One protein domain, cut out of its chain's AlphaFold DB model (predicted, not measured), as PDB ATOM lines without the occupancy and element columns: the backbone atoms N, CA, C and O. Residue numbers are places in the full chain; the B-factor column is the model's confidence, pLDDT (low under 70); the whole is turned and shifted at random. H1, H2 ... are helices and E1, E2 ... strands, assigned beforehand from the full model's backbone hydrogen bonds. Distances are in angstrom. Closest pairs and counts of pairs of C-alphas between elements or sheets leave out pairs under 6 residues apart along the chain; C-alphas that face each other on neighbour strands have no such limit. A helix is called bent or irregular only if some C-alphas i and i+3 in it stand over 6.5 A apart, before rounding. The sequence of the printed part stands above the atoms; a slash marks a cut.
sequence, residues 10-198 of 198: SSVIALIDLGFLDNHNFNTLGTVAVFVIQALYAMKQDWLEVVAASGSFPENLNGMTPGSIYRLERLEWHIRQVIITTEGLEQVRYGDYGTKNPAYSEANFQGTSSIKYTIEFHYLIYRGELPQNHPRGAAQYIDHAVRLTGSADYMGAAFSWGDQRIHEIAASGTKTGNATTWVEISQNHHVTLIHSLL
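This is residues 10 to 198 of the 198 residues of an uncharacterized protein of Sphingobacteriales bacterium (UniProt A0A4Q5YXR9). The domain is an elongated body of two lobes set end to end, one a parallel sheet of three strands, E1, E2 and E4, with H1 and H2 packed over one face, the other an antiparallel sheet of E3, E6 and E5 with H3 and H5 on opposite faces. H4 closes the second lobe beyond its sheet, packing on both H3 and H5, and two long stretches, residues 56 to 68 and 97 to 114, link the lobes. The printed part has 189 residues, with five named helices and six named strands in the order E1, H1, E2, E3, H2, E4, E5, E6, H3, H4, H5. The class is mixed, helices and strands. The whole is compact, with a radius of gyration of the C-alphas of 18.6 A, and spans 61 by 33 by 28 A.

The first sheet is made of E1, residues 13 to 20, 20.9 A long and beginning at C-alpha 13 (-9.897, -65.499, -22.653), E2, residues 49 to 55, 19.8 A, and E4, residues 93 to 96, 10.3 A. H1, residues 26 to 42, is 24.1 A long, and H2, residues 75 to 85, is 15.7 A. The second sheet holds E3, residues 69 to 73, 13.3 A, E6, residues 122 to 126, 12.6 A, and E5, residues 115 to 119, 12.9 A. H3, residues 137 to 149, is 20.4 A long; it is neither bent nor irregular, but only just: C-alphas 137 and 140 are 6.4 A apart. H4, residues 161 to 172, is 16.3 A long. H5, residues 179 to 197, is the longest helix at 27.2 A and ends at C-alpha 197 (-3.047, -45.466, -24.988).

The first sheet has the order E1, E2, E4. E1 and E2 are parallel at 12 degrees, with N 16 and O 51 within hydrogen-bond range at 2.8 A; E2 and E4 are parallel at 27 degrees, with N 95 and O 52 at 2.8 A. E1, H1 and E2 form a strand-helix-strand unit, two parallel neighbour strands with a helix between them in the chain, and its crossover is right-handed. H1 and H2 lie on the same face, giving two layers, helices over one face of a sheet. H1 is over E1 at a height over the sheet of 9.8 A; H2 is over E2 and E4 at 9.3 A. They touch, closest at the C-alphas of Gly 30 and Ile 79, 5.4 A, and run the same way at a shallow tilt of 34 degrees, only just short of steep. In the second sheet E3 and E6 are antiparallel at 159 degrees, with N 123 and O 72 at 2.8 A. E5 and E6 form a hairpin, antiparallel at 157 degrees, with N 124 and O 117 at 2.7 A. H5 is over E5 and runs along it at 2 degrees on the local plane; the closest C-alphas are those of Thr 118 and His 190, 5.7 A. H3, on the opposite face, only just lies over E6, on which 3 of its C-alphas fall. H4 touches H3 with residues 166 to 171 alone, closest at the C-alphas of Val 146 and Ala 170, 4.7 A, and the two are only just about perpendicular at 71 degrees. H4 touches H5 with residues 161 to 166 alone, closest at the C-alphas of Gly 162 and Ile 185, 4.1 A, at a steep tilt of 50 degrees, opposite ways. H5 only grazes the first sheet, with residues 190 to 194. In H1, H2, H4 and H5 every O i to N i+4 pair is within hydrogen-bond range; in H3, 6 of 9 are.

The two C-alphas farthest apart, those of Lys 44 and Pro 135, are 62.4 A apart. The printed part has no cut and ends at residue 198, the chain's last. The links E2 to E3, E4 to E5 and H3 to H4 are long. The mean pLDDT of the printed part is 93.6; residues 105 to 110 are under 70.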
ATOM      1  N   SER A  10     -12.537 -69.118 -15.711       89.25
ATOM      2  CA  SER A  10     -11.428 -68.352 -15.112       89.25
ATOM      3  C   SER A  10     -10.053 -68.637 -15.701       89.25
ATOM      4  O   SER A  10      -9.076 -67.989 -15.342       89.25
ATOM      5  N   SER A  11      -9.960 -69.602 -16.613       91.06
ATOM      6  CA  SER A  11      -8.755 -69.907 -17.389       91.06
ATOM      7  C   SER A  11      -8.910 -69.596 -18.881       91.06
ATOM      8  O   SER A  11      -8.040 -69.962 -19.668       91.06
ATOM      9  N   VAL A  12     -10.014 -68.964 -19.291       90.31
ATOM     10  CA  VAL A  12     -10.354 -68.730 -20.698       90.31
ATOM     11  C   VAL A  12     -10.436 -67.237 -20.989       90.31
ATOM     12  O   VAL A  12     -11.163 -66.501 -20.324       90.31
ATOM     13  N   ILE A  13      -9.724 -66.813 -22.035       92.81
ATOM     14  CA  ILE A  13      -9.897 -65.499 -22.653       92.81
ATOM     15  C   ILE A  13     -10.969 -65.625 -23.736       92.81
ATOM     16  O   ILE A  13     -10.833 -66.433 -24.657       92.81
ATOM     17  N   ALA A  14     -12.031 -64.830 -23.636       93.06
ATOM     18  CA  ALA A  14     -13.055 -64.732 -24.667       93.06
ATOM     19  C   ALA A  14     -12.666 -63.646 -25.678       93.06
ATOM     20  O   ALA A  14     -12.675 -62.460 -25.352       93.06
ATOM     21  N   LEU A  15     -12.328 -64.051 -26.904       95.12
ATOM     22  CA  LEU A  15     -12.036 -63.137 -28.008       95.12
ATOM     23  C   LEU A  15     -13.286 -62.915 -28.866       95.12
ATOM     24  O   LEU A  15     -13.860 -63.865 -29.396       95.12
ATOM     25  N   ILE A  16     -13.666 -61.653 -29.031       96.00
ATOM     26  CA  ILE A  16     -14.750 -61.194 -29.897       96.00
ATOM     27  C   ILE A  16     -14.105 -60.472 -31.076       96.00
ATOM     28  O   ILE A  16     -13.728 -59.304 -30.983       96.00
ATOM     29  N   ASP A  17     -13.940 -61.206 -32.169       95.81
ATOM     30  CA  ASP A  17     -13.363 -60.707 -33.414       95.81
ATOM     31  C   ASP A  17     -14.458 -60.044 -34.266       95.81
ATOM     32  O   ASP A  17     -15.408 -60.695 -34.704       95.81
ATOM     33  N   LEU A  18     -14.339 -58.732 -34.469       95.81
ATOM     34  CA  LEU A  18     -15.242 -57.926 -35.301       95.81
ATOM     35  C   LEU A  18     -14.759 -57.836 -36.756       95.81
ATOM     36  O   LEU A  18     -15.466 -57.308 -37.612       95.81
ATOM     37  N   GLY A  19     -13.562 -58.340 -37.049       94.69
ATOM     38  CA  GLY A  19     -12.968 -58.350 -38.373       94.69
ATOM     39  C   GLY A  19     -12.569 -56.965 -38.883       94.69
ATOM     40  O   GLY A  19     -12.196 -56.061 -38.130       94.69
ATOM     41  N   PHE A  20     -12.592 -56.836 -40.209       95.62
ATOM     42  CA  PHE A  20     -12.303 -55.587 -40.903       95.62
ATOM     43  C   PHE A  20     -13.472 -54.603 -40.789       95.62
ATOM     44  O   PHE A  20     -14.619 -54.949 -41.091       95.62
ATOM     45  N   LEU A  21     -13.159 -53.362 -40.424       96.06
ATOM     46  CA  LEU A  21     -14.127 -52.281 -40.298       96.06
ATOM     47  C   LEU A  21     -14.046 -51.292 -41.459       96.06
ATOM     48  O   LEU A  21     -12.965 -50.836 -41.834       96.06
ATOM     49  N   ASP A  22     -15.209 -50.886 -41.951       95.44
ATOM     50  CA  ASP A  22     -15.382 -49.784 -42.888       95.44
ATOM     51  C   ASP A  22     -16.584 -48.907 -42.498       95.44
ATOM     52  O   ASP A  22     -17.318 -49.189 -41.549       95.44
ATOM     53  N   ASN A  23     -16.809 -47.832 -43.255       95.12
ATOM     54  CA  ASN A  23     -17.902 -46.890 -42.992       95.12
ATOM     55  C   ASN A  23     -19.307 -47.505 -43.122       95.12
ATOM     56  O   ASN A  23     -20.276 -46.896 -42.669       95.12
ATOM     57  N   HIS A  24     -19.443 -48.683 -43.733       96.12
ATOM     58  CA  HIS A  24     -20.726 -49.355 -43.908       96.12
ATOM     59  C   HIS A  24     -21.054 -50.268 -42.725       96.12
ATOM     60  O   HIS A  24     -22.230 -50.425 -42.390       96.12
ATOM     61  N   ASN A  25     -20.043 -50.874 -42.093       96.38
ATOM     62  CA  ASN A  25     -20.252 -51.906 -41.080       96.38
ATOM     63  C   ASN A  25     -19.943 -51.467 -39.636       96.38
ATOM     64  O   ASN A  25     -20.510 -52.059 -38.714       96.38
ATOM     65  N   PHE A  26     -19.115 -50.437 -39.411       96.25
ATOM     66  CA  PHE A  26     -18.528 -50.207 -38.084       96.25
ATOM     67  C   PHE A  26     -19.563 -49.902 -36.991       96.25
ATOM     68  O   PHE A  26     -19.468 -50.441 -35.892       96.25
ATOM     69  N   ASN A  27     -20.601 -49.112 -37.295       95.50
ATOM     70  CA  ASN A  27     -21.674 -48.804 -36.340       95.50
ATOM     71  C   ASN A  27     -22.462 -50.059 -35.936       95.50
ATOM     72  O   ASN A  27     -22.751 -50.281 -34.755       95.50
ATOM     73  N   THR A  28     -22.798 -50.894 -36.920       96.81
ATOM     74  CA  THR A  28     -23.537 -52.140 -36.698       96.81
ATOM     75  C   THR A  28     -22.701 -53.111 -35.874       96.81
ATOM     76  O   THR A  28     -23.184 -53.636 -34.874       96.81
ATOM     77  N   LEU A  29     -21.435 -53.312 -36.250       96.75
ATOM     78  CA  LEU A  29     -20.532 -54.219 -35.546       96.75
ATOM     79  C   LEU A  29     -20.230 -53.737 -34.126       96.75
ATOM     80  O   LEU A  29     -20.264 -54.549 -33.209       96.75
ATOM     81  N   GLY A  30     -20.037 -52.433 -33.907       96.38
ATOM     82  CA  GLY A  30     -19.866 -51.869 -32.565       96.38
ATOM     83  C   GLY A  30     -21.084 -52.100 -31.667       96.38
ATOM     84  O   GLY A  30     -20.939 -52.536 -30.526       96.38
ATOM     85  N   THR A  31     -22.295 -51.905 -32.198       96.62
ATOM     86  CA  THR A  31     -23.544 -52.185 -31.464       96.62
ATOM     87  C   THR A  31     -23.669 -53.669 -31.106       96.62
ATOM     88  O   THR A  31     -24.004 -54.016 -29.973       96.62
ATOM     89  N   VAL A  32     -23.369 -54.558 -32.059       96.69
ATOM     90  CA  VAL A  32     -23.382 -56.010 -31.830       96.69
ATOM     91  C   VAL A  32     -22.327 -56.409 -30.796       96.69
ATOM     92  O   VAL A  32     -22.631 -57.221 -29.926       96.69
ATOM     93  N   ALA A  33     -21.130 -55.816 -30.840       97.06
ATOM     94  CA  ALA A  33     -20.063 -56.067 -29.873       97.06
ATOM     95  C   ALA A  33     -20.543 -55.801 -28.444       97.06
ATOM     96  O   ALA A  33     -20.455 -56.683 -27.594       97.06
ATOM     97  N   VAL A  34     -21.115 -54.617 -28.202       97.75
ATOM     98  CA  VAL A  34     -21.646 -54.228 -26.889       97.75
ATOM     99  C   VAL A  34     -22.691 -55.232 -26.405       97.75
ATOM    100  O   VAL A  34     -22.572 -55.748 -25.296       97.75
ATOM    101  N   PHE A  35     -23.668 -55.577 -27.249       97.00
ATOM    102  CA  PHE A  35     -24.716 -56.533 -26.884       97.00
ATOM    103  C   PHE A  35     -24.156 -57.924 -26.549       97.00
ATOM    104  O   PHE A  35     -24.552 -58.535 -25.555       97.00
ATOM    105  N   VAL A  36     -23.213 -58.428 -27.352       96.12
ATOM    106  CA  VAL A  36     -22.581 -59.737 -27.131       96.12
ATOM    107  C   VAL A  36     -21.774 -59.740 -25.836       96.12
ATOM    108  O   VAL A  36     -21.901 -60.679 -25.055       96.12
ATOM    109  N   ILE A  37     -20.992 -58.694 -25.565       96.06
ATOM    110  CA  ILE A  37     -20.209 -58.585 -24.327       96.06
ATOM    111  C   ILE A  37     -21.137 -58.519 -23.108       96.06
ATOM    112  O   ILE A  37     -20.926 -59.240 -22.133       96.06
ATOM    113  N   GLN A  38     -22.200 -57.713 -23.165       95.69
ATOM    114  CA  GLN A  38     -23.188 -57.640 -22.086       95.69
ATOM    115  C   GLN A  38     -23.845 -58.999 -21.833       95.69
ATOM    116  O   GLN A  38     -23.984 -59.411 -20.681       95.69
ATOM    117  N   ALA A  39     -24.197 -59.733 -22.891       93.88
ATOM    118  CA  ALA A  39     -24.725 -61.087 -22.768       93.88
ATOM    119  C   ALA A  39     -23.697 -62.055 -22.154       93.88
ATOM    120  O   ALA A  39     -24.063 -62.870 -21.306       93.88
ATOM    121  N   LEU A  40     -22.414 -61.941 -22.522       91.88
ATOM    122  CA  LEU A  40     -21.326 -62.731 -21.934       91.88
ATOM    123  C   LEU A  40     -21.196 -62.490 -20.426       91.88
ATOM    124  O   LEU A  40     -21.107 -63.457 -19.667       91.88
ATOM    125  N   TYR A  41     -21.241 -61.235 -19.975       91.75
ATOM    126  CA  TYR A  41     -21.195 -60.912 -18.545       91.75
ATOM    127  C   TYR A  41     -22.479 -61.278 -17.803       91.75
ATOM    128  O   TYR A  41     -22.417 -61.745 -16.664       91.75
ATOM    129  N   ALA A  42     -23.643 -61.172 -18.444       91.75
ATOM    130  CA  ALA A  42     -24.916 -61.576 -17.853       91.75
ATOM    131  C   ALA A  42     -24.986 -63.082 -17.538       91.75
ATOM    132  O   ALA A  42     -25.720 -63.478 -16.631       91.75
ATOM    133  N   MET A  43     -24.194 -63.919 -18.219       87.38
ATOM    134  CA  MET A  43     -24.056 -65.341 -17.876       87.38
ATOM    135  C   MET A  43     -23.341 -65.586 -16.538       87.38
ATOM    136  O   MET A  43     -23.356 -66.719 -16.061       87.38
ATOM    137  N   LYS A  44     -22.741 -64.552 -15.923       78.88
ATOM    138  CA  LYS A  44     -22.037 -64.617 -14.629       78.88
ATOM    139  C   LYS A  44     -20.982 -65.724 -14.578       78.88
ATOM    140  O   LYS A  44     -20.846 -66.429 -13.582       78.88
ATOM    141  N   GLN A  45     -20.274 -65.896 -15.687       81.12
ATOM    142  CA  GLN A  45     -19.098 -66.749 -15.752       81.12
ATOM    143  C   GLN A  45     -17.866 -65.889 -15.496       81.12
ATOM    144  O   GLN A  45     -17.729 -64.817 -16.087       81.12
ATOM    145  N   ASP A  46     -16.975 -66.367 -14.635       84.62
ATOM    146  CA  ASP A  46     -15.734 -65.673 -14.293       84.62
ATOM    147  C   ASP A  46     -14.711 -65.855 -15.417       84.62
ATOM    148  O   ASP A  46     -13.773 -66.621 -15.264       84.62
ATOM    149  N   TRP A  47     -14.912 -65.240 -16.584       88.88
ATOM    150  CA  TRP A  47     -13.929 -65.276 -17.675       88.88
ATOM    151  C   TRP A  47     -12.596 -64.677 -17.219       88.88
ATOM    152  O   TRP A  47     -12.601 -63.671 -16.510       88.88
ATOM    153  N   LEU A  48     -11.463 -65.246 -17.652       91.44
ATOM    154  CA  LEU A  48     -10.147 -64.678 -17.335       91.44
ATOM    155  C   LEU A  48     -10.056 -63.245 -17.865       91.44
ATOM    156  O   LEU A  48      -9.739 -62.327 -17.116       91.44
ATOM    157  N   GLU A  49     -10.369 -63.070 -19.150       93.38
ATOM    158  CA  GLU A  49     -10.460 -61.773 -19.814       93.38
ATOM    159  C   GLU A  49     -11.475 -61.836 -20.962       93.38
ATOM    160  O   GLU A  49     -11.686 -62.888 -21.569       93.38
ATOM    161  N   VAL A  50     -12.076 -60.692 -21.289       95.50
ATOM    162  CA  VAL A  50     -12.847 -60.507 -22.524       95.50
ATOM    163  C   VAL A  50     -12.106 -59.486 -23.375       95.50
ATOM    164  O   VAL A  50     -11.779 -58.399 -22.898       95.50
ATOM    165  N   VAL A  51     -11.829 -59.846 -24.625       96.81
ATOM    166  CA  VAL A  51     -11.088 -59.027 -25.584       96.81
ATOM    167  C   VAL A  51     -11.980 -58.775 -26.793       96.81
ATOM    168  O   VAL A  51     -12.437 -59.727 -27.422       96.81
ATOM    169  N   ALA A  52     -12.200 -57.514 -27.152       97.19
ATOM    170  CA  ALA A  52     -12.751 -57.146 -28.455       97.19
ATOM    171  C   ALA A  52     -11.600 -56.825 -29.415       97.19
ATOM    172  O   ALA A  52     -10.683 -56.100 -29.037       97.19
ATOM    173  N   ALA A  53     -11.618 -57.354 -30.637       96.75
ATOM    174  CA  ALA A  53     -10.563 -57.115 -31.619       96.75
ATOM    175  C   ALA A  53     -11.122 -56.702 -32.980       96.75
ATOM    176  O   ALA A  53     -12.132 -57.245 -33.428       96.75
ATOM    177  N   SER A  54     -10.478 -55.728 -33.626       96.56
ATOM    178  CA  SER A  54     -10.823 -55.292 -34.983       96.56
ATOM    179  C   SER A  54      -9.721 -54.434 -35.617       96.56
ATOM    180  O   SER A  54      -8.728 -54.095 -34.968       96.56
ATOM    181  N   GLY A  55      -9.908 -54.037 -36.879       96.19
ATOM    182  CA  GLY A  55      -9.065 -53.032 -37.530       96.19
ATOM    183  C   GLY A  55      -9.696 -52.442 -38.790       96.19
ATOM    184  O   GLY A  55     -10.390 -53.145 -39.523       96.19
ATOM    185  N   SER A  56      -9.433 -51.162 -39.072       96.62
ATOM    186  CA  SER A  56      -9.972 -50.448 -40.241       96.62
ATOM    187  C   SER A  56      -8.948 -50.125 -41.331       96.62
ATOM    188  O   SER A  56      -9.263 -49.398 -42.277       96.62
ATOM    189  N   PHE A  57      -7.711 -50.636 -41.245       95.69
ATOM    190  CA  PHE A  57      -6.699 -50.305 -42.252       95.69
ATOM    191  C   PHE A  57      -7.135 -50.812 -43.644       95.69
ATOM    192  O   PHE A  57      -7.391 -52.013 -43.808       95.69
ATOM    193  N   PRO A  58      -7.210 -49.939 -44.669       92.88
ATOM    194  CA  PRO A  58      -7.805 -50.297 -45.950       92.88
ATOM    195  C   PRO A  58      -6.992 -51.371 -46.677       92.88
ATOM    196  O   PRO A  58      -5.766 -51.435 -46.562       92.88
ATOM    197  N   GLU A  59      -7.684 -52.188 -47.470       89.06
ATOM    198  CA  GLU A  59      -7.084 -53.250 -48.291       89.06
ATOM    199  C   GLU A  59      -5.982 -52.707 -49.212       89.06
ATOM    200  O   GLU A  59      -4.916 -53.302 -49.371       89.06
ATOM    201  N   ASN A  60      -6.215 -51.531 -49.791       88.88
ATOM    202  CA  ASN A  60      -5.277 -50.857 -50.670       88.88
ATOM    203  C   ASN A  60      -5.375 -49.332 -50.511       88.88
ATOM    204  O   ASN A  60      -6.292 -48.796 -49.897       88.88
ATOM    205  N   LEU A  61      -4.393 -48.627 -51.073       91.31
ATOM    206  CA  LEU A  61      -4.342 -47.162 -51.087       91.31
ATOM    207  C   LEU A  61      -4.814 -46.597 -52.440       91.31
ATOM    208  O   LEU A  61      -4.343 -45.541 -52.873       91.31
ATOM    209  N   ASN A  62      -5.667 -47.330 -53.165       88.38
ATOM    210  CA  ASN A  62      -6.221 -46.853 -54.431       88.38
ATOM    211  C   ASN A  62      -7.189 -45.692 -54.167       88.38
ATOM    212  O   ASN A  62      -7.748 -45.559 -53.083       88.38
ATOM    213  N   GLY A  63      -7.342 -44.805 -55.148       89.69
ATOM    214  CA  GLY A  63      -8.127 -43.574 -54.988       89.69
ATOM    215  C   GLY A  63      -7.415 -42.457 -54.212       89.69
ATOM    216  O   GLY A  63      -7.858 -41.315 -54.269       89.69
ATOM    217  N   MET A  64      -6.283 -42.739 -53.555       95.31
ATOM    218  CA  MET A  64      -5.422 -41.710 -52.962       95.31
ATOM    219  C   MET A  64      -4.414 -41.190 -53.983       95.31
ATOM    220  O   MET A  64      -3.605 -41.958 -54.514       95.31
ATOM    221  N   THR A  65      -4.418 -39.880 -54.211       96.69
ATOM    222  CA  THR A  65      -3.506 -39.197 -55.131       96.69
ATOM    223  C   THR A  65      -2.076 -39.202 -54.577       96.69
ATOM    224  O   THR A  65      -1.850 -38.692 -53.472       96.69
ATOM    225  N   PRO A  66      -1.087 -39.740 -55.315       95.75
ATOM    226  CA  PRO A  66       0.316 -39.659 -54.918       95.75
ATOM    227  C   PRO A  66       0.800 -38.219 -54.698       95.75
ATOM    228  O   PRO A  66       0.301 -37.278 -55.308       95.75
ATOM    229  N   GLY A  67       1.734 -38.036 -53.766       94.06
ATOM    230  CA  GLY A  67       2.221 -36.734 -53.295       94.06
ATOM    231  C   GLY A  67       1.380 -36.095 -52.179       94.06
ATOM    232  O   GLY A  67       1.869 -35.196 -51.481       94.06
ATOM    233  N   SER A  68       0.153 -36.574 -51.953       96.88
ATOM    234  CA  SER A  68      -0.768 -36.044 -50.935       96.88
ATOM    235  C   SER A  68      -0.590 -36.705 -49.562       96.88
ATOM    236  O   SER A  68       0.017 -37.771 -49.439       96.88
ATOM    237  N   ILE A  69      -1.125 -36.063 -48.518       97.81
ATOM    238  CA  ILE A  69      -1.227 -36.630 -47.163       97.81
ATOM    239  C   ILE A  69      -2.705 -36.856 -46.861       97.81
ATOM    240  O   ILE A  69      -3.493 -35.915 -46.941       97.81
ATOM    241  N   TYR A  70      -3.068 -38.083 -46.501       98.25
ATOM    242  CA  TYR A  70      -4.429 -38.437 -46.098       98.25
ATOM    243  C   TYR A  70      -4.500 -38.705 -44.598       98.25
ATOM    244  O   TYR A  70      -3.556 -39.240 -44.019       98.25
ATOM    245  N   ARG A  71      -5.642 -38.361 -44.000       97.81
ATOM    246  CA  ARG A  71      -6.051 -38.758 -42.651       97.81
ATOM    247  C   ARG A  71      -7.200 -39.746 -42.785       97.81
ATOM    248  O   ARG A  71      -8.260 -39.371 -43.270       97.81
ATOM    249  N   LEU A  72      -6.969 -40.996 -42.409       97.19
ATOM    250  CA  LEU A  72      -7.996 -42.036 -42.397       97.19
ATOM    251  C   LEU A  72      -8.410 -42.306 -40.967       97.19
ATOM    252  O   LEU A  72      -7.537 -42.490 -40.128       97.19
ATOM    253  N   GLU A  73      -9.704 -42.346 -40.691       97.38
ATOM    254  CA  GLU A  73     -10.199 -42.626 -39.347       97.38
ATOM    255  C   GLU A  73      -9.888 -44.064 -38.911       97.38
ATOM    256  O   GLU A  73      -9.990 -45.023 -39.685       97.38
ATOM    257  N   ARG A  74      -9.526 -44.200 -37.636       97.12
ATOM    258  CA  ARG A  74      -9.380 -45.477 -36.938       97.12
ATOM    259  C   ARG A  74     -10.726 -45.892 -36.375       97.12
ATOM    260  O   ARG A  74     -11.070 -45.541 -35.243       97.12
ATOM    261  N   LEU A  75     -11.522 -46.590 -37.177       97.44
ATOM    262  CA  LEU A  75     -12.880 -46.982 -36.783       97.44
ATOM    263  C   LEU A  75     -12.840 -47.954 -35.596       97.44
ATOM    264  O   LEU A  75     -13.670 -47.863 -34.693       97.44
ATOM    265  N   GLU A  76     -11.814 -48.805 -35.533       96.19
ATOM    266  CA  GLU A  76     -11.547 -49.698 -34.404       96.19
ATOM    267  C   GLU A  76     -11.361 -48.924 -33.093       96.19
ATOM    268  O   GLU A  76     -11.863 -49.332 -32.047       96.19
ATOM    269  N   TRP A  77     -10.710 -47.758 -33.143       96.38
ATOM    270  CA  TRP A  77     -10.494 -46.944 -31.950       96.38
ATOM    271  C   TRP A  77     -11.801 -46.327 -31.446       96.38
ATOM    272  O   TRP A  77     -12.030 -46.275 -30.241       96.38
ATOM    273  N   HIS A  78     -12.705 -45.939 -32.351       95.19
ATOM    274  CA  HIS A  78     -14.035 -45.449 -31.984       95.19
ATOM    275  C   HIS A  78     -14.877 -46.542 -31.317       95.19
ATOM    276  O   HIS A  78     -15.487 -46.292 -30.278       95.19
ATOM    277  N   ILE A  79     -14.866 -47.767 -31.858       96.19
ATOM    278  CA  ILE A  79     -15.558 -48.905 -31.236       96.19
ATOM    279  C   ILE A  79     -14.989 -49.192 -29.845       96.19
ATOM    280  O   ILE A  79     -15.764 -49.374 -28.907       96.19
ATOM    281  N   ARG A  80     -13.658 -49.165 -29.676       95.88
ATOM    282  CA  ARG A  80     -13.033 -49.301 -28.352       95.88
ATOM    283  C   ARG A  80     -13.588 -48.275 -27.370       95.88
ATOM    284  O   ARG A  80     -13.987 -48.666 -26.280       95.88
ATOM    285  N   GLN A  81     -13.621 -46.992 -27.745       95.50
ATOM    286  CA  GLN A  81     -14.131 -45.925 -26.873       95.50
ATOM    287  C   GLN A  81     -15.587 -46.179 -26.472       95.50
ATOM    288  O   GLN A  81     -15.918 -46.063 -25.295       95.50
ATOM    289  N   VAL A  82     -16.444 -46.591 -27.412       95.81
ATOM    290  CA  VAL A  82     -17.841 -46.950 -27.115       95.81
ATOM    291  C   VAL A  82     -17.917 -48.102 -26.114       95.81
ATOM    292  O   VAL A  82     -18.659 -48.008 -25.141       95.81
ATOM    293  N   ILE A  83     -17.136 -49.168 -26.310       96.50
ATOM    294  CA  ILE A  83     -17.137 -50.329 -25.411       96.50
ATOM    295  C   ILE A  83     -16.707 -49.917 -24.001       96.50
ATOM    296  O   ILE A  83     -17.465 -50.128 -23.065       96.50
ATOM    297  N   ILE A  84     -15.540 -49.287 -23.837       95.19
ATOM    298  CA  ILE A  84     -14.988 -49.007 -22.498       95.19
ATOM    299  C   ILE A  84     -15.737 -47.904 -21.739       95.19
ATOM    300  O   ILE A  84     -15.533 -47.751 -20.539       95.19
ATOM    301  N   THR A  85     -16.563 -47.108 -22.425       96.06
ATOM    302  CA  THR A  85     -17.423 -46.088 -21.799       96.06
ATOM    303  C   THR A  85     -18.854 -46.577 -21.572       96.06
ATOM    304  O   THR A  85     -19.656 -45.864 -20.968       96.06
ATOM    305  N   THR A  86     -19.188 -47.785 -22.036       97.38
ATOM    306  CA  THR A  86     -20.468 -48.429 -21.740       97.38
ATOM    307  C   THR A  86     -20.423 -49.028 -20.338       97.38
ATOM    308  O   THR A  86     -19.520 -49.802 -20.023       97.38
ATOM    309  N   GLU A  87     -21.428 -48.708 -19.520       95.69
ATOM    310  CA  GLU A  87     -21.539 -49.191 -18.139       95.69
ATOM    311  C   GLU A  87     -21.419 -50.723 -18.056       95.69
ATOM    312  O   GLU A  87     -22.152 -51.465 -18.724       95.69
ATOM    313  N   GLY A  88     -20.491 -51.190 -17.219       94.31
ATOM    314  CA  GLY A  88     -20.225 -52.606 -16.963       94.31
ATOM    315  C   GLY A  88     -19.271 -53.278 -17.956       94.31
ATOM    316  O   GLY A  88     -19.039 -54.487 -17.839       94.31
ATOM    317  N   LEU A  89     -18.741 -52.541 -18.939       96.44
ATOM    318  CA  LEU A  89     -17.807 -53.034 -19.959       96.44
ATOM    319  C   LEU A  89     -16.399 -52.413 -19.859       96.44
ATOM    320  O   LEU A  89     -15.563 -52.631 -20.736       96.44
ATOM    321  N   GLU A  90     -16.106 -51.668 -18.797       95.19
ATOM    322  CA  GLU A  90     -14.873 -50.892 -18.623       95.19
ATOM    323  C   GLU A  90     -13.610 -51.774 -18.604       95.19
ATOM    324  O   GLU A  90     -12.527 -51.341 -18.993       95.19
ATOM    325  N   GLN A  91     -13.746 -53.030 -18.170       93.44
ATOM    326  CA  GLN A  91     -12.673 -54.027 -18.090       93.44
ATOM    327  C   GLN A  91     -12.392 -54.769 -19.406       93.44
ATOM    328  O   GLN A  91     -11.483 -55.602 -19.452       93.44
ATOM    329  N   VAL A  92     -13.171 -54.529 -20.466       96.00
ATOM    330  CA  VAL A  92     -12.955 -55.190 -21.760       96.00
ATOM    331  C   VAL A  92     -11.632 -54.718 -22.353       96.00
ATOM    332  O   VAL A  92     -11.395 -53.525 -22.544       96.00
ATOM    333  N   ARG A  93     -10.760 -55.670 -22.685       95.44
ATOM    334  CA  ARG A  93      -9.499 -55.383 -23.370       95.44
ATOM    335  C   ARG A  93      -9.706 -55.240 -24.869       95.44
ATOM    336  O   ARG A  93     -10.689 -55.722 -25.428       95.44
ATOM    337  N   TYR A  94      -8.734 -54.615 -25.528       94.62
ATOM    338  CA  TYR A  94      -8.796 -54.364 -26.960       94.62
ATOM    339  C   TYR A  94      -7.612 -54.971 -27.716       94.62
ATOM    340  O   TYR A  94      -6.462 -54.780 -27.320       94.62
ATOM    341  N   GLY A  95      -7.900 -55.676 -28.808       94.31
ATOM    342  CA  GLY A  95      -6.931 -56.142 -29.796       94.31
ATOM    343  C   GLY A  95      -6.991 -55.298 -31.071       94.31
ATOM    344  O   GLY A  95      -8.073 -54.964 -31.546       94.31
ATOM    345  N   ASP A  96      -5.833 -54.969 -31.641       93.88
ATOM    346  CA  ASP A  96      -5.708 -54.152 -32.857       93.88
ATOM    347  C   ASP A  96      -4.967 -54.939 -33.954       93.88
ATOM    348  O   ASP A  96      -4.043 -55.707 -33.665       93.88
ATOM    349  N   TYR A  97      -5.378 -54.773 -35.213       94.38
ATOM    350  CA  TYR A  97      -4.781 -55.456 -36.375       94.38
ATOM    351  C   TYR A  97      -3.548 -54.751 -36.949       94.38
ATOM    352  O   TYR A  97      -2.870 -55.282 -37.834       94.38
ATOM    353  N   GLY A  98      -3.195 -53.585 -36.422       94.06
ATOM    354  CA  GLY A  98      -2.037 -52.818 -36.828       94.06
ATOM    355  C   GLY A  98      -2.255 -52.036 -38.117       94.06
ATOM    356  O   GLY A  98      -3.349 -51.625 -38.488       94.06
ATOM    357  N   THR A  99      -1.164 -51.826 -38.850       93.62
ATOM    358  CA  THR A  99      -1.139 -50.938 -40.032       93.62
ATOM    359  C   THR A  99      -1.353 -51.672 -41.363       93.62
ATOM    360  O   THR A  99      -0.883 -51.247 -42.435       93.62
ATOM    361  N   LYS A 100      -2.044 -52.815 -41.311       88.38
ATOM    362  CA  LYS A 100      -2.368 -53.659 -42.465       88.38
ATOM    363  C   LYS A 100      -3.791 -54.187 -42.374       88.38
ATOM    364  O   LYS A 100      -4.329 -54.382 -41.293       88.38
ATOM    365  N   ASN A 101      -4.375 -54.429 -43.543       89.50
ATOM    366  CA  ASN A 101      -5.671 -55.075 -43.629       89.50
ATOM    367  C   ASN A 101      -5.574 -56.531 -43.113       89.50
ATOM    368  O   ASN A 101      -4.593 -57.206 -43.442       89.50
ATOM    369  N   PRO A 102      -6.556 -57.015 -42.327       83.88
ATOM    370  CA  PRO A 102      -6.542 -58.375 -41.779       83.88
ATOM    371  C   PRO A 102      -6.749 -59.468 -42.834       83.88
ATOM    372  O   PRO A 102      -6.309 -60.599 -42.633       83.88
ATOM    373  N   ALA A 103      -7.385 -59.155 -43.967       83.06
ATOM    374  CA  ALA A 103      -7.477 -60.075 -45.090       83.06
ATOM    375  C   ALA A 103      -6.132 -60.091 -45.830       83.06
ATOM    376  O   ALA A 103      -5.865 -59.290 -46.727       83.06
ATOM    377  N   TYR A 104      -5.247 -60.999 -45.419       71.62
ATOM    378  CA  TYR A 104      -3.969 -61.184 -46.088       71.62
ATOM    379  C   TYR A 104      -4.158 -61.935 -47.408       71.62
ATOM    380  O   TYR A 104      -4.504 -63.116 -47.424       71.62
ATOM    381  N   SER A 105      -3.860 -61.265 -48.517       69.50
ATOM    382  CA  SER A 105      -3.603 -61.910 -49.802       69.50
ATOM    383  C   SER A 105      -2.121 -61.784 -50.139       69.50
ATOM    384  O   SER A 105      -1.572 -60.679 -50.077       69.50
ATOM    385  N   GLU A 106      -1.477 -62.876 -50.550       67.25
ATOM    386  CA  GLU A 106      -0.133 -62.796 -51.123       67.25
ATOM    387  C   GLU A 106      -0.163 -61.926 -52.384       67.25
ATOM    388  O   GLU A 106      -0.749 -62.284 -53.405       67.25
ATOM    389  N   ALA A 107       0.465 -60.755 -52.309       62.91
ATOM    390  CA  ALA A 107       0.629 -59.874 -53.450       62.91
ATOM    391  C   ALA A 107       2.050 -60.034 -53.998       62.91
ATOM    392  O   ALA A 107       3.020 -59.631 -53.360       62.91
ATOM    393  N   ASN A 108       2.170 -60.555 -55.221       59.28
ATOM    394  CA  ASN A 108       3.442 -60.680 -55.947       59.28
ATOM    395  C   ASN A 108       3.967 -59.339 -56.505       59.28
ATOM    396  O   ASN A 108       4.811 -59.318 -57.401       59.28
ATOM    397  N   PHE A 109       3.457 -58.207 -56.015       63.34
ATOM    398  CA  PHE A 109       3.719 -56.883 -56.572       63.34
ATOM    399  C   PHE A 109       4.409 -55.985 -55.549       63.34
ATOM    400  O   PHE A 109       4.100 -56.002 -54.358       63.34
ATOM    401  N   GLN A 110       5.338 -55.161 -56.031       69.81
ATOM    402  CA  GLN A 110       6.004 -54.163 -55.205       69.81
ATOM    403  C   GLN A 110       4.988 -53.109 -54.745       69.81
ATOM    404  O   GLN A 110       4.262 -52.543 -55.557       69.81
ATOM    405  N   GLY A 111       4.939 -52.832 -53.442       82.38
ATOM    406  CA  GLY A 111       4.125 -51.746 -52.900       82.38
ATOM    407  C   GLY A 111       4.666 -50.365 -53.283       82.38
ATOM    408  O   GLY A 111       5.845 -50.186 -53.592       82.38
ATOM    409  N   THR A 112       3.803 -49.357 -53.231       91.31
ATOM    410  CA  THR A 112       4.201 -47.949 -53.388       91.31
ATOM    411  C   THR A 112       5.100 -47.469 -52.252       91.31
ATOM    412  O   THR A 112       4.974 -47.957 -51.130       91.31
ATOM    413  N   SER A 113       5.891 -46.426 -52.495       94.50
ATOM    414  CA  SER A 113       6.755 -45.788 -51.492       94.50
ATOM    415  C   SER A 113       5.976 -44.863 -50.548       94.50
ATOM    416  O   SER A 113       6.204 -43.661 -50.539       94.50
ATOM    417  N   SER A 114       4.997 -45.396 -49.811       95.50
ATOM    418  CA  SER A 114       4.140 -44.614 -48.904       95.50
ATOM    419  C   SER A 114       4.499 -44.848 -47.438       95.50
ATOM    420  O   SER A 114       4.713 -45.993 -47.045       95.50
ATOM    421  N   ILE A 115       4.495 -43.791 -46.622       97.00
ATOM    422  CA  ILE A 115       4.603 -43.914 -45.157       97.00
ATOM    423  C   ILE A 115       3.199 -44.032 -44.570       97.00
ATOM    424  O   ILE A 115       2.304 -43.266 -44.932       97.00
ATOM    425  N   LYS A 116       3.031 -44.987 -43.653       97.38
ATOM    426  CA  LYS A 116       1.844 -45.155 -42.818       97.38
ATOM    427  C   LYS A 116       2.243 -44.807 -41.390       97.38
ATOM    428  O   LYS A 116       3.147 -45.429 -40.844       97.38
ATOM    429  N   TYR A 117       1.600 -43.814 -40.805       98.56
ATOM    430  CA  TYR A 117       1.914 -43.352 -39.459       98.56
ATOM    431  C   TYR A 117       0.628 -43.261 -38.654       98.56
ATOM    432  O   TYR A 117      -0.371 -42.772 -39.171       98.56
ATOM    433  N   THR A 118       0.605 -43.776 -37.431       98.50
ATOM    434  CA  THR A 118      -0.628 -43.837 -36.646       98.50
ATOM    435  C   THR A 118      -0.625 -42.694 -35.641       98.50
ATOM    436  O   THR A 118       0.348 -42.448 -34.954       98.50
ATOM    437  N   ILE A 119      -1.730 -41.977 -35.546       98.00
ATOM    438  CA  ILE A 119      -2.040 -41.126 -34.400       98.00
ATOM    439  C   ILE A 119      -3.319 -41.662 -33.762       98.00
ATOM    440  O   ILE A 119      -3.992 -42.508 -34.353       98.00
ATOM    441  N   GLU A 120      -3.663 -41.182 -32.568       96.25
ATOM    442  CA  GLU A 120      -4.727 -41.771 -31.744       96.25
ATOM    443  C   GLU A 120      -5.991 -42.137 -32.540       96.25
ATOM    444  O   GLU A 120      -6.388 -43.299 -32.553       96.25
ATOM    445  N   PHE A 121      -6.549 -41.187 -33.295       97.25
ATOM    446  CA  PHE A 121      -7.789 -41.390 -34.052       97.25
ATOM    447  C   PHE A 121      -7.596 -41.629 -35.555       97.25
ATOM    448  O   PHE A 121      -8.586 -41.845 -36.252       97.25
ATOM    449  N   HIS A 122      -6.365 -41.581 -36.082       98.38
ATOM    450  CA  HIS A 122      -6.146 -41.631 -37.533       98.38
ATOM    451  C   HIS A 122      -4.907 -42.413 -37.977       98.38
ATOM    452  O   HIS A 122      -3.868 -42.405 -37.326       98.38
ATOM    453  N   TYR A 123      -4.976 -42.984 -39.177       98.19
ATOM    454  CA  TYR A 123      -3.807 -43.314 -39.985       98.19
ATOM    455  C   TYR A 123      -3.465 -42.135 -40.895       98.19
ATOM    456  O   TYR A 123      -4.267 -41.717 -41.732       98.19
ATOM    457  N   LEU A 124      -2.252 -41.615 -40.759       98.50
ATOM    458  CA  LEU A 124      -1.659 -40.657 -41.676       98.50
ATOM    459  C   LEU A 124      -0.965 -41.410 -42.805       98.50
ATOM    460  O   LEU A 124      -0.036 -42.189 -42.574       98.50
ATOM    461  N   ILE A 125      -1.406 -41.164 -44.034       98.25
ATOM    462  CA  ILE A 125      -0.837 -41.780 -45.232       98.25
ATOM    463  C   ILE A 125      -0.111 -40.709 -46.030       98.25
ATOM    464  O   ILE A 125      -0.738 -39.886 -46.695       98.25
ATOM    465  N   TYR A 126       1.217 -40.745 -45.996       97.94
ATOM    466  CA  TYR A 126       2.052 -39.956 -46.896       97.94
ATOM    467  C   TYR A 126       2.173 -40.746 -48.191       97.94
ATOM    468  O   TYR A 126       2.932 -41.716 -48.273       97.94
ATOM    469  N   ARG A 127       1.338 -40.393 -49.168       97.31
ATOM    470  CA  ARG A 127       1.131 -41.197 -50.367       97.31
ATOM    471  C   ARG A 127       2.285 -41.003 -51.346       97.31
ATOM    472  O   ARG A 127       2.487 -39.904 -51.853       97.31
ATOM    473  N   GLY A 128       2.973 -42.092 -51.662       95.62
ATOM    474  CA  GLY A 128       3.946 -42.171 -52.751       95.62
ATOM    475  C   GLY A 128       3.478 -43.075 -53.891       95.62
ATOM    476  O   GLY A 128       2.414 -43.698 -53.830       95.62
ATOM    477  N   GLU A 129       4.305 -43.185 -54.919       94.81
ATOM    478  CA  GLU A 129       4.097 -44.031 -56.094       94.81
ATOM    479  C   GLU A 129       4.923 -45.317 -56.028       94.81
ATOM    480  O   GLU A 129       5.796 -45.491 -55.166       94.81
ATOM    481  N   LEU A 130       4.676 -46.232 -56.968       92.94
ATOM    482  CA  LEU A 130       5.603 -47.331 -57.226       92.94
ATOM    483  C   LEU A 130       6.994 -46.756 -57.532       92.94
ATOM    484  O   LEU A 130       7.082 -45.817 -58.327       92.94
ATOM    485  N   PRO A 131       8.083 -47.300 -56.954       92.25
ATOM    486  CA  PRO A 131       9.432 -46.794 -57.206       92.25
ATOM    487  C   PRO A 131       9.757 -46.652 -58.699       92.25
ATOM    488  O   PRO A 131      10.287 -45.633 -59.118       92.25
ATOM    489  N   GLN A 132       9.375 -47.630 -59.516       92.69
ATOM    490  CA  GLN A 132       9.623 -47.616 -60.962       92.69
ATOM    491  C   GLN A 132       8.870 -46.516 -61.735       92.69
ATOM    492  O   GLN A 132       9.263 -46.191 -62.850       92.69
ATOM    493  N   ASN A 133       7.815 -45.935 -61.151       93.75
ATOM    494  CA  ASN A 133       7.003 -44.898 -61.790       93.75
ATOM    495  C   ASN A 133       7.443 -43.476 -61.411       93.75
ATOM    496  O   ASN A 133       6.986 -42.517 -62.024       93.75
ATOM    497  N   HIS A 134       8.333 -43.321 -60.426       94.06
ATOM    498  CA  HIS A 134       8.697 -42.016 -59.885       94.06
ATOM    499  C   HIS A 134      10.184 -41.709 -60.120       94.06
ATOM    500  O   HIS A 134      11.025 -42.556 -59.815       94.06
ATOM    501  N   PRO A 135      10.570 -40.485 -60.543       93.25
ATOM    502  CA  PRO A 135      11.970 -40.135 -60.828       93.25
ATOM    503  C   PRO A 135      12.929 -40.365 -59.656       93.25
ATOM    504  O   PRO A 135      14.108 -40.650 -59.842       93.25
ATOM    505  N   ARG A 136      12.416 -40.245 -58.426       92.25
ATOM    506  CA  ARG A 136      13.183 -40.487 -57.194       92.25
ATOM    507  C   ARG A 136      13.181 -41.942 -56.723       92.25
ATOM    508  O   ARG A 136      13.813 -42.243 -55.714       92.25
ATOM    509  N   GLY A 137      12.474 -42.852 -57.388       92.62
ATOM    510  CA  GLY A 137      12.400 -44.243 -56.952       92.62
ATOM    511  C   GLY A 137      11.908 -44.381 -55.511       92.62
ATOM    512  O   GLY A 137      10.989 -43.683 -55.081       92.62
ATOM    513  N   ALA A 138      12.567 -45.245 -54.736       92.31
ATOM    514  CA  ALA A 138      12.308 -45.406 -53.304       92.31
ATOM    515  C   ALA A 138      12.746 -44.192 -52.458       92.31
ATOM    516  O   ALA A 138      12.335 -44.074 -51.306       92.31
ATOM    517  N   ALA A 139      13.523 -43.246 -53.002       93.94
ATOM    518  CA  ALA A 139      13.935 -42.052 -52.260       93.94
ATOM    519  C   ALA A 139      12.766 -41.097 -51.940       93.94
ATOM    520  O   ALA A 139      12.951 -40.173 -51.155       93.94
ATOM    521  N   GLN A 140      11.561 -41.356 -52.465       95.38
ATOM    522  CA  GLN A 140      10.305 -40.744 -51.995       95.38
ATOM    523  C   GLN A 140      10.122 -40.876 -50.476       95.38
ATOM    524  O   GLN A 140       9.620 -39.965 -49.825       95.38
ATOM    525  N   TYR A 141      10.575 -41.988 -49.891       96.19
ATOM    526  CA  TYR A 141      10.513 -42.204 -48.450       96.19
ATOM    527  C   TYR A 141      11.259 -41.133 -47.644       96.19
ATOM    528  O   TYR A 141      10.804 -40.776 -46.562       96.19
ATOM    529  N   ILE A 142      12.361 -40.580 -48.168       96.81
ATOM    530  CA  ILE A 142      13.080 -39.472 -47.515       96.81
ATOM    531  C   ILE A 142      12.196 -38.232 -47.485       96.81
ATOM    532  O   ILE A 142      12.047 -37.614 -46.437       96.81
ATOM    533  N   ASP A 143      11.565 -37.893 -48.609       96.12
ATOM    534  CA  ASP A 143      10.719 -36.702 -48.706       96.12
ATOM    535  C   ASP A 143       9.512 -36.803 -47.771       96.12
ATOM    536  O   ASP A 143       9.153 -35.845 -47.085       96.12
ATOM    537  N   HIS A 144       8.898 -37.983 -47.706       97.62
ATOM    538  CA  HIS A 144       7.810 -38.250 -46.777       97.62
ATOM    539  C   HIS A 144       8.281 -38.213 -45.317       97.62
ATOM    540  O   HIS A 144       7.586 -37.629 -44.490       97.62
ATOM    541  N   ALA A 145       9.460 -38.755 -44.996       98.00
ATOM    542  CA  ALA A 145      10.018 -38.720 -43.644       98.00
ATOM    543  C   ALA A 145      10.354 -37.289 -43.195       98.00
ATOM    544  O   ALA A 145      10.039 -36.913 -42.069       98.00
ATOM    545  N   VAL A 146      10.920 -36.458 -44.076       98.06
ATOM    546  CA  VAL A 146      11.165 -35.030 -43.807       98.06
ATOM    547  C   VAL A 146       9.849 -34.299 -43.539       98.06
ATOM    548  O   VAL A 146       9.738 -33.561 -42.564       98.06
ATOM    549  N   ARG A 147       8.818 -34.536 -44.361       98.31
ATOM    550  CA  ARG A 147       7.494 -33.927 -44.153       98.31
ATOM    551  C   ARG A 147       6.851 -34.374 -42.842       98.31
ATOM    552  O   ARG A 147       6.297 -33.534 -42.144       98.31
ATOM    553  N   LEU A 148       6.928 -35.664 -42.516       98.62
ATOM    554  CA  LEU A 148       6.384 -36.212 -41.277       98.62
ATOM    555  C   LEU A 148       7.107 -35.638 -40.060       98.62
ATOM    556  O   LEU A 148       6.456 -35.071 -39.193       98.62
ATOM    557  N   THR A 149       8.436 -35.699 -40.022       98.50
ATOM    558  CA  THR A 149       9.237 -35.207 -38.884       98.50
ATOM    559  C   THR A 149       9.124 -33.701 -38.654       98.50
ATOM    560  O   THR A 149       9.289 -33.253 -37.524       98.50
ATOM    561  N   GLY A 150       8.818 -32.922 -39.697       98.31
ATOM    562  CA  GLY A 150       8.502 -31.496 -39.587       98.31
ATOM    563  C   GLY A 150       7.037 -31.180 -39.258       98.31
ATOM    564  O   GLY A 150       6.689 -30.005 -39.147       98.31
ATOM    565  N   SER A 151       6.164 -32.184 -39.147       98.19
ATOM    566  CA  SER A 151       4.741 -31.999 -38.841       98.19
ATOM    567  C   SER A 151       4.469 -32.028 -37.336       98.19
ATOM    568  O   SER A 151       5.195 -32.660 -36.574       98.19
ATOM    569  N   ALA A 152       3.370 -31.397 -36.912       97.75
ATOM    570  CA  ALA A 152       2.905 -31.460 -35.523       97.75
ATOM    571  C   ALA A 152       2.372 -32.849 -35.121       97.75
ATOM    572  O   ALA A 152       2.180 -33.106 -33.939       97.75
ATOM    573  N   ASP A 153       2.119 -33.729 -36.095       98.12
ATOM    574  CA  ASP A 153       1.616 -35.079 -35.842       98.12
ATOM    575  C   ASP A 153       2.720 -36.067 -35.440       98.12
ATOM    576  O   ASP A 153       2.424 -37.157 -34.957       98.12
ATOM    577  N   TYR A 154       3.990 -35.725 -35.670       98.69
ATOM    578  CA  TYR A 154       5.102 -36.611 -35.357       98.69
ATOM    579  C   TYR A 154       5.379 -36.644 -33.854       98.69
ATOM    580  O   TYR A 154       5.656 -35.621 -33.233       98.69
ATOM    581  N   MET A 155       5.362 -37.845 -33.277       98.44
ATOM    582  CA  MET A 155       5.501 -38.069 -31.833       98.44
ATOM    583  C   MET A 155       6.938 -37.905 -31.321       98.44
ATOM    584  O   MET A 155       7.176 -37.914 -30.114       98.44
ATOM    585  N   GLY A 156       7.898 -37.699 -32.225       98.50
ATOM    586  CA  GLY A 156       9.291 -37.434 -31.893       98.50
ATOM    587  C   GLY A 156      10.164 -38.685 -31.917       98.50
ATOM    588  O   GLY A 156       9.718 -39.799 -31.660       98.50
ATOM    589  N   ALA A 157      11.456 -38.490 -32.187       98.50
ATOM    590  CA  ALA A 157      12.411 -39.581 -32.405       98.50
ATOM    591  C   ALA A 157      12.580 -40.526 -31.204       98.50
ATOM    592  O   ALA A 157      12.986 -41.667 -31.386       98.50
ATOM    593  N   ALA A 158      12.277 -40.061 -29.990       98.44
ATOM    594  CA  ALA A 158      12.365 -40.863 -28.772       98.44
ATOM    595  C   ALA A 158      11.094 -41.680 -28.475       98.44
ATOM    596  O   ALA A 158      11.102 -42.463 -27.531       98.44
ATOM    597  N   PHE A 159      10.007 -41.493 -29.237       98.69
ATOM    598  CA  PHE A 159       8.727 -42.141 -28.953       98.69
ATOM    599  C   PHE A 159       8.772 -43.651 -29.193       98.69
ATOM    600  O   PHE A 159       8.357 -44.427 -28.339       98.69
ATOM    601  N   SER A 160       9.311 -44.077 -30.338       98.75
ATOM    602  CA  SER A 160       9.461 -45.489 -30.685       98.75
ATOM    603  C   SER A 160      10.724 -45.732 -31.506       98.75
ATOM    604  O   SER A 160      11.319 -44.803 -32.060       98.75
ATOM    605  N   TRP A 161      11.111 -47.003 -31.649       98.56
ATOM    606  CA  TRP A 161      12.169 -47.376 -32.588       98.56
ATOM    607  C   TRP A 161      11.804 -46.965 -34.023       98.56
ATOM    608  O   TRP A 161      12.651 -46.453 -34.749       98.56
ATOM    609  N   GLY A 162      10.540 -47.117 -34.427       98.38
ATOM    610  CA  GLY A 162      10.053 -46.669 -35.731       98.38
ATOM    611  C   GLY A 162      10.242 -45.164 -35.931       98.38
ATOM    612  O   GLY A 162      10.764 -44.742 -36.963       98.38
ATOM    613  N   ASP A 163       9.906 -44.355 -34.927       98.75
ATOM    614  CA  ASP A 163      10.075 -42.901 -34.981       98.75
ATOM    615  C   ASP A 163      11.536 -42.496 -35.089       98.75
ATOM    616  O   ASP A 163      11.863 -41.635 -35.911       98.75
ATOM    617  N   GLN A 164      12.420 -43.132 -34.320       98.56
ATOM    618  CA  GLN A 164      13.857 -42.907 -34.427       98.56
ATOM    619  C   GLN A 164      14.344 -43.167 -35.859       98.56
ATOM    620  O   GLN A 164      15.064 -42.353 -36.437       98.56
ATOM    621  N   ARG A 165      13.909 -44.273 -36.471       98.06
ATOM    622  CA  ARG A 165      14.308 -44.647 -37.836       98.06
ATOM    623  C   ARG A 165      13.789 -43.654 -38.872       98.06
ATOM    624  O   ARG A 165      14.525 -43.304 -39.792       98.06
ATOM    625  N   ILE A 166      12.560 -43.157 -38.713       98.31
ATOM    626  CA  ILE A 166      12.006 -42.091 -39.563       98.31
ATOM    627  C   ILE A 166      12.873 -40.830 -39.459       98.31
ATOM    628  O   ILE A 166      13.233 -40.258 -40.490       98.31
ATOM    629  N   HIS A 167      13.252 -40.425 -38.244       98.31
ATOM    630  CA  HIS A 167      14.124 -39.271 -38.019       98.31
ATOM    631  C   HIS A 167      15.497 -39.436 -38.681       98.31
ATOM    632  O   HIS A 167      15.954 -38.542 -39.391       98.31
ATOM    633  N   GLU A 168      16.139 -40.592 -38.513       96.94
ATOM    634  CA  GLU A 168      17.437 -40.898 -39.127       96.94
ATOM    635  C   GLU A 168      17.378 -40.872 -40.661       96.94
ATOM    636  O   GLU A 168      18.295 -40.367 -41.316       96.94
ATOM    637  N   ILE A 169      16.303 -41.391 -41.260       96.50
ATOM    638  CA  ILE A 169      16.114 -41.367 -42.717       96.50
ATOM    639  C   ILE A 169      15.880 -39.932 -43.204       96.50
ATOM    640  O   ILE A 169      16.471 -39.529 -44.208       96.50
ATOM    641  N   ALA A 170      15.075 -39.150 -42.481       96.94
ATOM    642  CA  ALA A 170      14.849 -37.740 -42.785       96.94
ATOM    643  C   ALA A 170      16.149 -36.919 -42.711       96.94
ATOM    644  O   ALA A 170      16.404 -36.097 -43.587       96.94
ATOM    645  N   ALA A 171      16.991 -37.170 -41.703       95.44
ATOM    646  CA  ALA A 171      18.233 -36.433 -41.477       95.44
ATOM    647  C   ALA A 171      19.380 -36.859 -42.409       95.44
ATOM    648  O   ALA A 171      20.144 -36.016 -42.875       95.44
ATOM    649  N   SER A 172      19.530 -38.160 -42.684       91.69
ATOM    650  CA  SER A 172      20.641 -38.676 -43.498       91.69
ATOM    651  C   SER A 172      20.431 -38.508 -45.001       91.69
ATOM    652  O   SER A 172      21.404 -38.516 -45.757       91.69
ATOM    653  N   GLY A 173      19.176 -38.425 -45.456       83.31
ATOM    654  CA  GLY A 173      18.831 -38.314 -46.873       83.31
ATOM    655  C   GLY A 173      19.260 -39.513 -47.730       83.31
ATOM    656  O   GLY A 173      19.269 -39.417 -48.956       83.31
ATOM    657  N   THR A 174      19.640 -40.642 -47.122       77.88
ATOM    658  CA  THR A 174      20.102 -41.858 -47.813       77.88
ATOM    659  C   THR A 174      19.623 -43.121 -47.080       77.88
ATOM    660  O   THR A 174      19.065 -43.040 -45.992       77.88
ATOM    661  N   LYS A 175      19.812 -44.312 -47.677       79.25
ATOM    662  CA  LYS A 175      19.511 -45.626 -47.058       79.25
ATOM    663  C   LYS A 175      18.079 -45.762 -46.512       79.25
ATOM    664  O   LYS A 175      17.862 -46.175 -45.377       79.25
ATOM    665  N   THR A 176      17.094 -45.509 -47.367       83.75
ATOM    666  CA  THR A 176      15.661 -45.571 -47.024       83.75
ATOM    667  C   THR A 176      15.158 -46.940 -46.573       83.75
ATOM    668  O   THR A 176      14.036 -47.035 -46.097       83.75
ATOM    669  N   GLY A 177      15.927 -48.011 -46.787       86.00
ATOM    670  CA  GLY A 177      15.416 -49.376 -46.702       86.00
ATOM    671  C   GLY A 177      14.471 -49.711 -47.859       86.00
ATOM    672  O   GLY A 177      14.376 -48.974 -48.846       86.00
ATOM    673  N   ASN A 178      13.791 -50.849 -47.743       85.62
ATOM    674  CA  ASN A 178      12.828 -51.353 -48.724       85.62
ATOM    675  C   ASN A 178      11.400 -51.352 -48.144       85.62
ATOM    676  O   ASN A 178      11.177 -50.911 -47.019       85.62
ATOM    677  N   ALA A 179      10.419 -51.850 -48.901       85.88
ATOM    678  CA  ALA A 179       9.030 -51.914 -48.439       85.88
ATOM    679  C   ALA A 179       8.863 -52.687 -47.113       85.88
ATOM    680  O   ALA A 179       8.070 -52.273 -46.272       85.88
ATOM    681  N   THR A 180       9.635 -53.757 -46.893       89.00
ATOM    682  CA  THR A 180       9.639 -54.510 -45.628       89.00
ATOM    683  C   THR A 180      10.111 -53.639 -44.469       89.00
ATOM    684  O   THR A 180       9.432 -53.580 -43.448       89.00
ATOM    685  N   THR A 181      11.189 -52.872 -44.656       93.00
ATOM    686  CA  THR A 181      11.678 -51.916 -43.647       93.00
ATOM    687  C   THR A 181      10.591 -50.919 -43.238       93.00
ATOM    688  O   THR A 181      10.416 -50.637 -42.058       93.00
ATOM    689  N   TRP A 182       9.816 -50.405 -44.194       94.75
ATOM    690  CA  TRP A 182       8.745 -49.450 -43.890       94.75
ATOM    691  C   TRP A 182       7.528 -50.087 -43.222       94.75
ATOM    692  O   TRP A 182       6.863 -49.423 -42.428       94.75
ATOM    693  N   VAL A 183       7.259 -51.372 -43.473       92.88
ATOM    694  CA  VAL A 183       6.274 -52.138 -42.696       92.88
ATOM    695  C   VAL A 183       6.737 -52.289 -41.247       92.88
ATOM    696  O   VAL A 183       5.943 -52.033 -40.348       92.88
ATOM    697  N   GLU A 184       8.001 -52.647 -41.010       95.94
ATOM    698  CA  GLU A 184       8.567 -52.776 -39.657       95.94
ATOM    699  C   GLU A 184       8.487 -51.455 -38.883       95.94
ATOM    700  O   GLU A 184       8.006 -51.432 -37.753       95.94
ATOM    701  N   ILE A 185       8.903 -50.351 -39.513       97.88
ATOM    702  CA  ILE A 185       8.840 -49.000 -38.938       97.88
ATOM    703  C   ILE A 185       7.399 -48.641 -38.558       97.88
ATOM    704  O   ILE A 185       7.145 -48.257 -37.417       97.88
ATOM    705  N   SER A 186       6.458 -48.797 -39.498       97.31
ATOM    706  CA  SER A 186       5.048 -48.436 -39.285       97.31
ATOM    707  C   SER A 186       4.419 -49.278 -38.174       97.31
ATOM    708  O   SER A 186       3.725 -48.750 -37.309       97.31
ATOM    709  N   GLN A 187       4.693 -50.585 -38.167       97.38
ATOM    710  CA  GLN A 187       4.132 -51.504 -37.184       97.38
ATOM    711  C   GLN A 187       4.720 -51.282 -35.788       97.38
ATOM    712  O   GLN A 187       3.975 -51.309 -34.812       97.38
ATOM    713  N   ASN A 188       6.027 -51.033 -35.675       98.50
ATOM    714  CA  ASN A 188       6.655 -50.744 -34.389       98.50
ATOM    715  C   ASN A 188       6.099 -49.458 -33.764       98.50
ATOM    716  O   ASN A 188       5.713 -49.468 -32.594       98.50
ATOM    717  N   HIS A 189       6.024 -48.383 -34.552       98.69
ATOM    718  CA  HIS A 189       5.435 -47.127 -34.105       98.69
ATOM    719  C   HIS A 189       3.982 -47.333 -33.658       98.69
ATOM    720  O   HIS A 189       3.619 -46.952 -32.548       98.69
ATOM    721  N   HIS A 190       3.175 -48.018 -34.476       98.25
ATOM    722  CA  HIS A 190       1.781 -48.300 -34.154       98.25
ATOM    723  C   HIS A 190       1.636 -49.072 -32.838       98.25
ATOM    724  O   HIS A 190       0.914 -48.627 -31.957       98.25
ATOM    725  N   VAL A 191       2.345 -50.191 -32.659       97.81
ATOM    726  CA  VAL A 191       2.272 -50.982 -31.416       97.81
ATOM    727  C   VAL A 191       2.688 -50.150 -30.201       97.81
ATOM    728  O   VAL A 191       2.050 -50.240 -29.156       97.81
ATOM    729  N   THR A 192       3.712 -49.305 -30.347       98.44
ATOM    730  CA  THR A 192       4.152 -48.391 -29.281       98.44
ATOM    731  C   THR A 192       3.053 -47.394 -28.918       98.44
ATOM    732  O   THR A 192       2.771 -47.195 -27.737       98.44
ATOM    733  N   LEU A 193       2.378 -46.829 -29.923       98.19
ATOM    734  CA  LEU A 193       1.232 -45.954 -29.713       98.19
ATOM    735  C   LEU A 193       0.090 -46.668 -28.996       98.19
ATOM    736  O   LEU A 193      -0.382 -46.158 -27.985       98.19
ATOM    737  N   ILE A 194      -0.334 -47.841 -29.469       96.00
ATOM    738  CA  ILE A 194      -1.421 -48.591 -28.823       96.00
ATOM    739  C   ILE A 194      -1.072 -48.883 -27.371       96.00
ATOM    740  O   ILE A 194      -1.875 -48.599 -26.492       96.00
ATOM    741  N   HIS A 195       0.145 -49.353 -27.104       95.00
ATOM    742  CA  HIS A 195       0.603 -49.604 -25.743       95.00
ATOM    743  C   HIS A 195       0.588 -48.343 -24.860       95.00
ATOM    744  O   HIS A 195       0.343 -48.448 -23.669       95.00
ATOM    745  N   SER A 196       0.837 -47.155 -25.418       95.94
ATOM    746  CA  SER A 196       0.782 -45.892 -24.663       95.94
ATOM    747  C   SER A 196      -0.635 -45.377 -24.373       95.94
ATOM    748  O   SER A 196      -0.799 -44.507 -23.521       95.94
ATOM    749  N   LEU A 197      -1.643 -45.882 -25.094       93.44
ATOM    750  CA  LEU A 197      -3.047 -45.466 -24.988       93.44
ATOM    751  C   LEU A 197      -3.917 -46.451 -24.182       93.44
ATOM    752  O   LEU A 197      -5.079 -46.143 -23.891       93.44
ATOM    753  N   LEU A 198      -3.397 -47.650 -23.900       86.81
ATOM    754  CA  LEU A 198      -4.032 -48.682 -23.074       86.81
ATOM    755  C   LEU A 198      -3.611 -48.535 -21.609       86.81
ATOM    756  O   LEU A 198      -4.502 -48.751 -20.760       86.81
TER     757      LEU A 198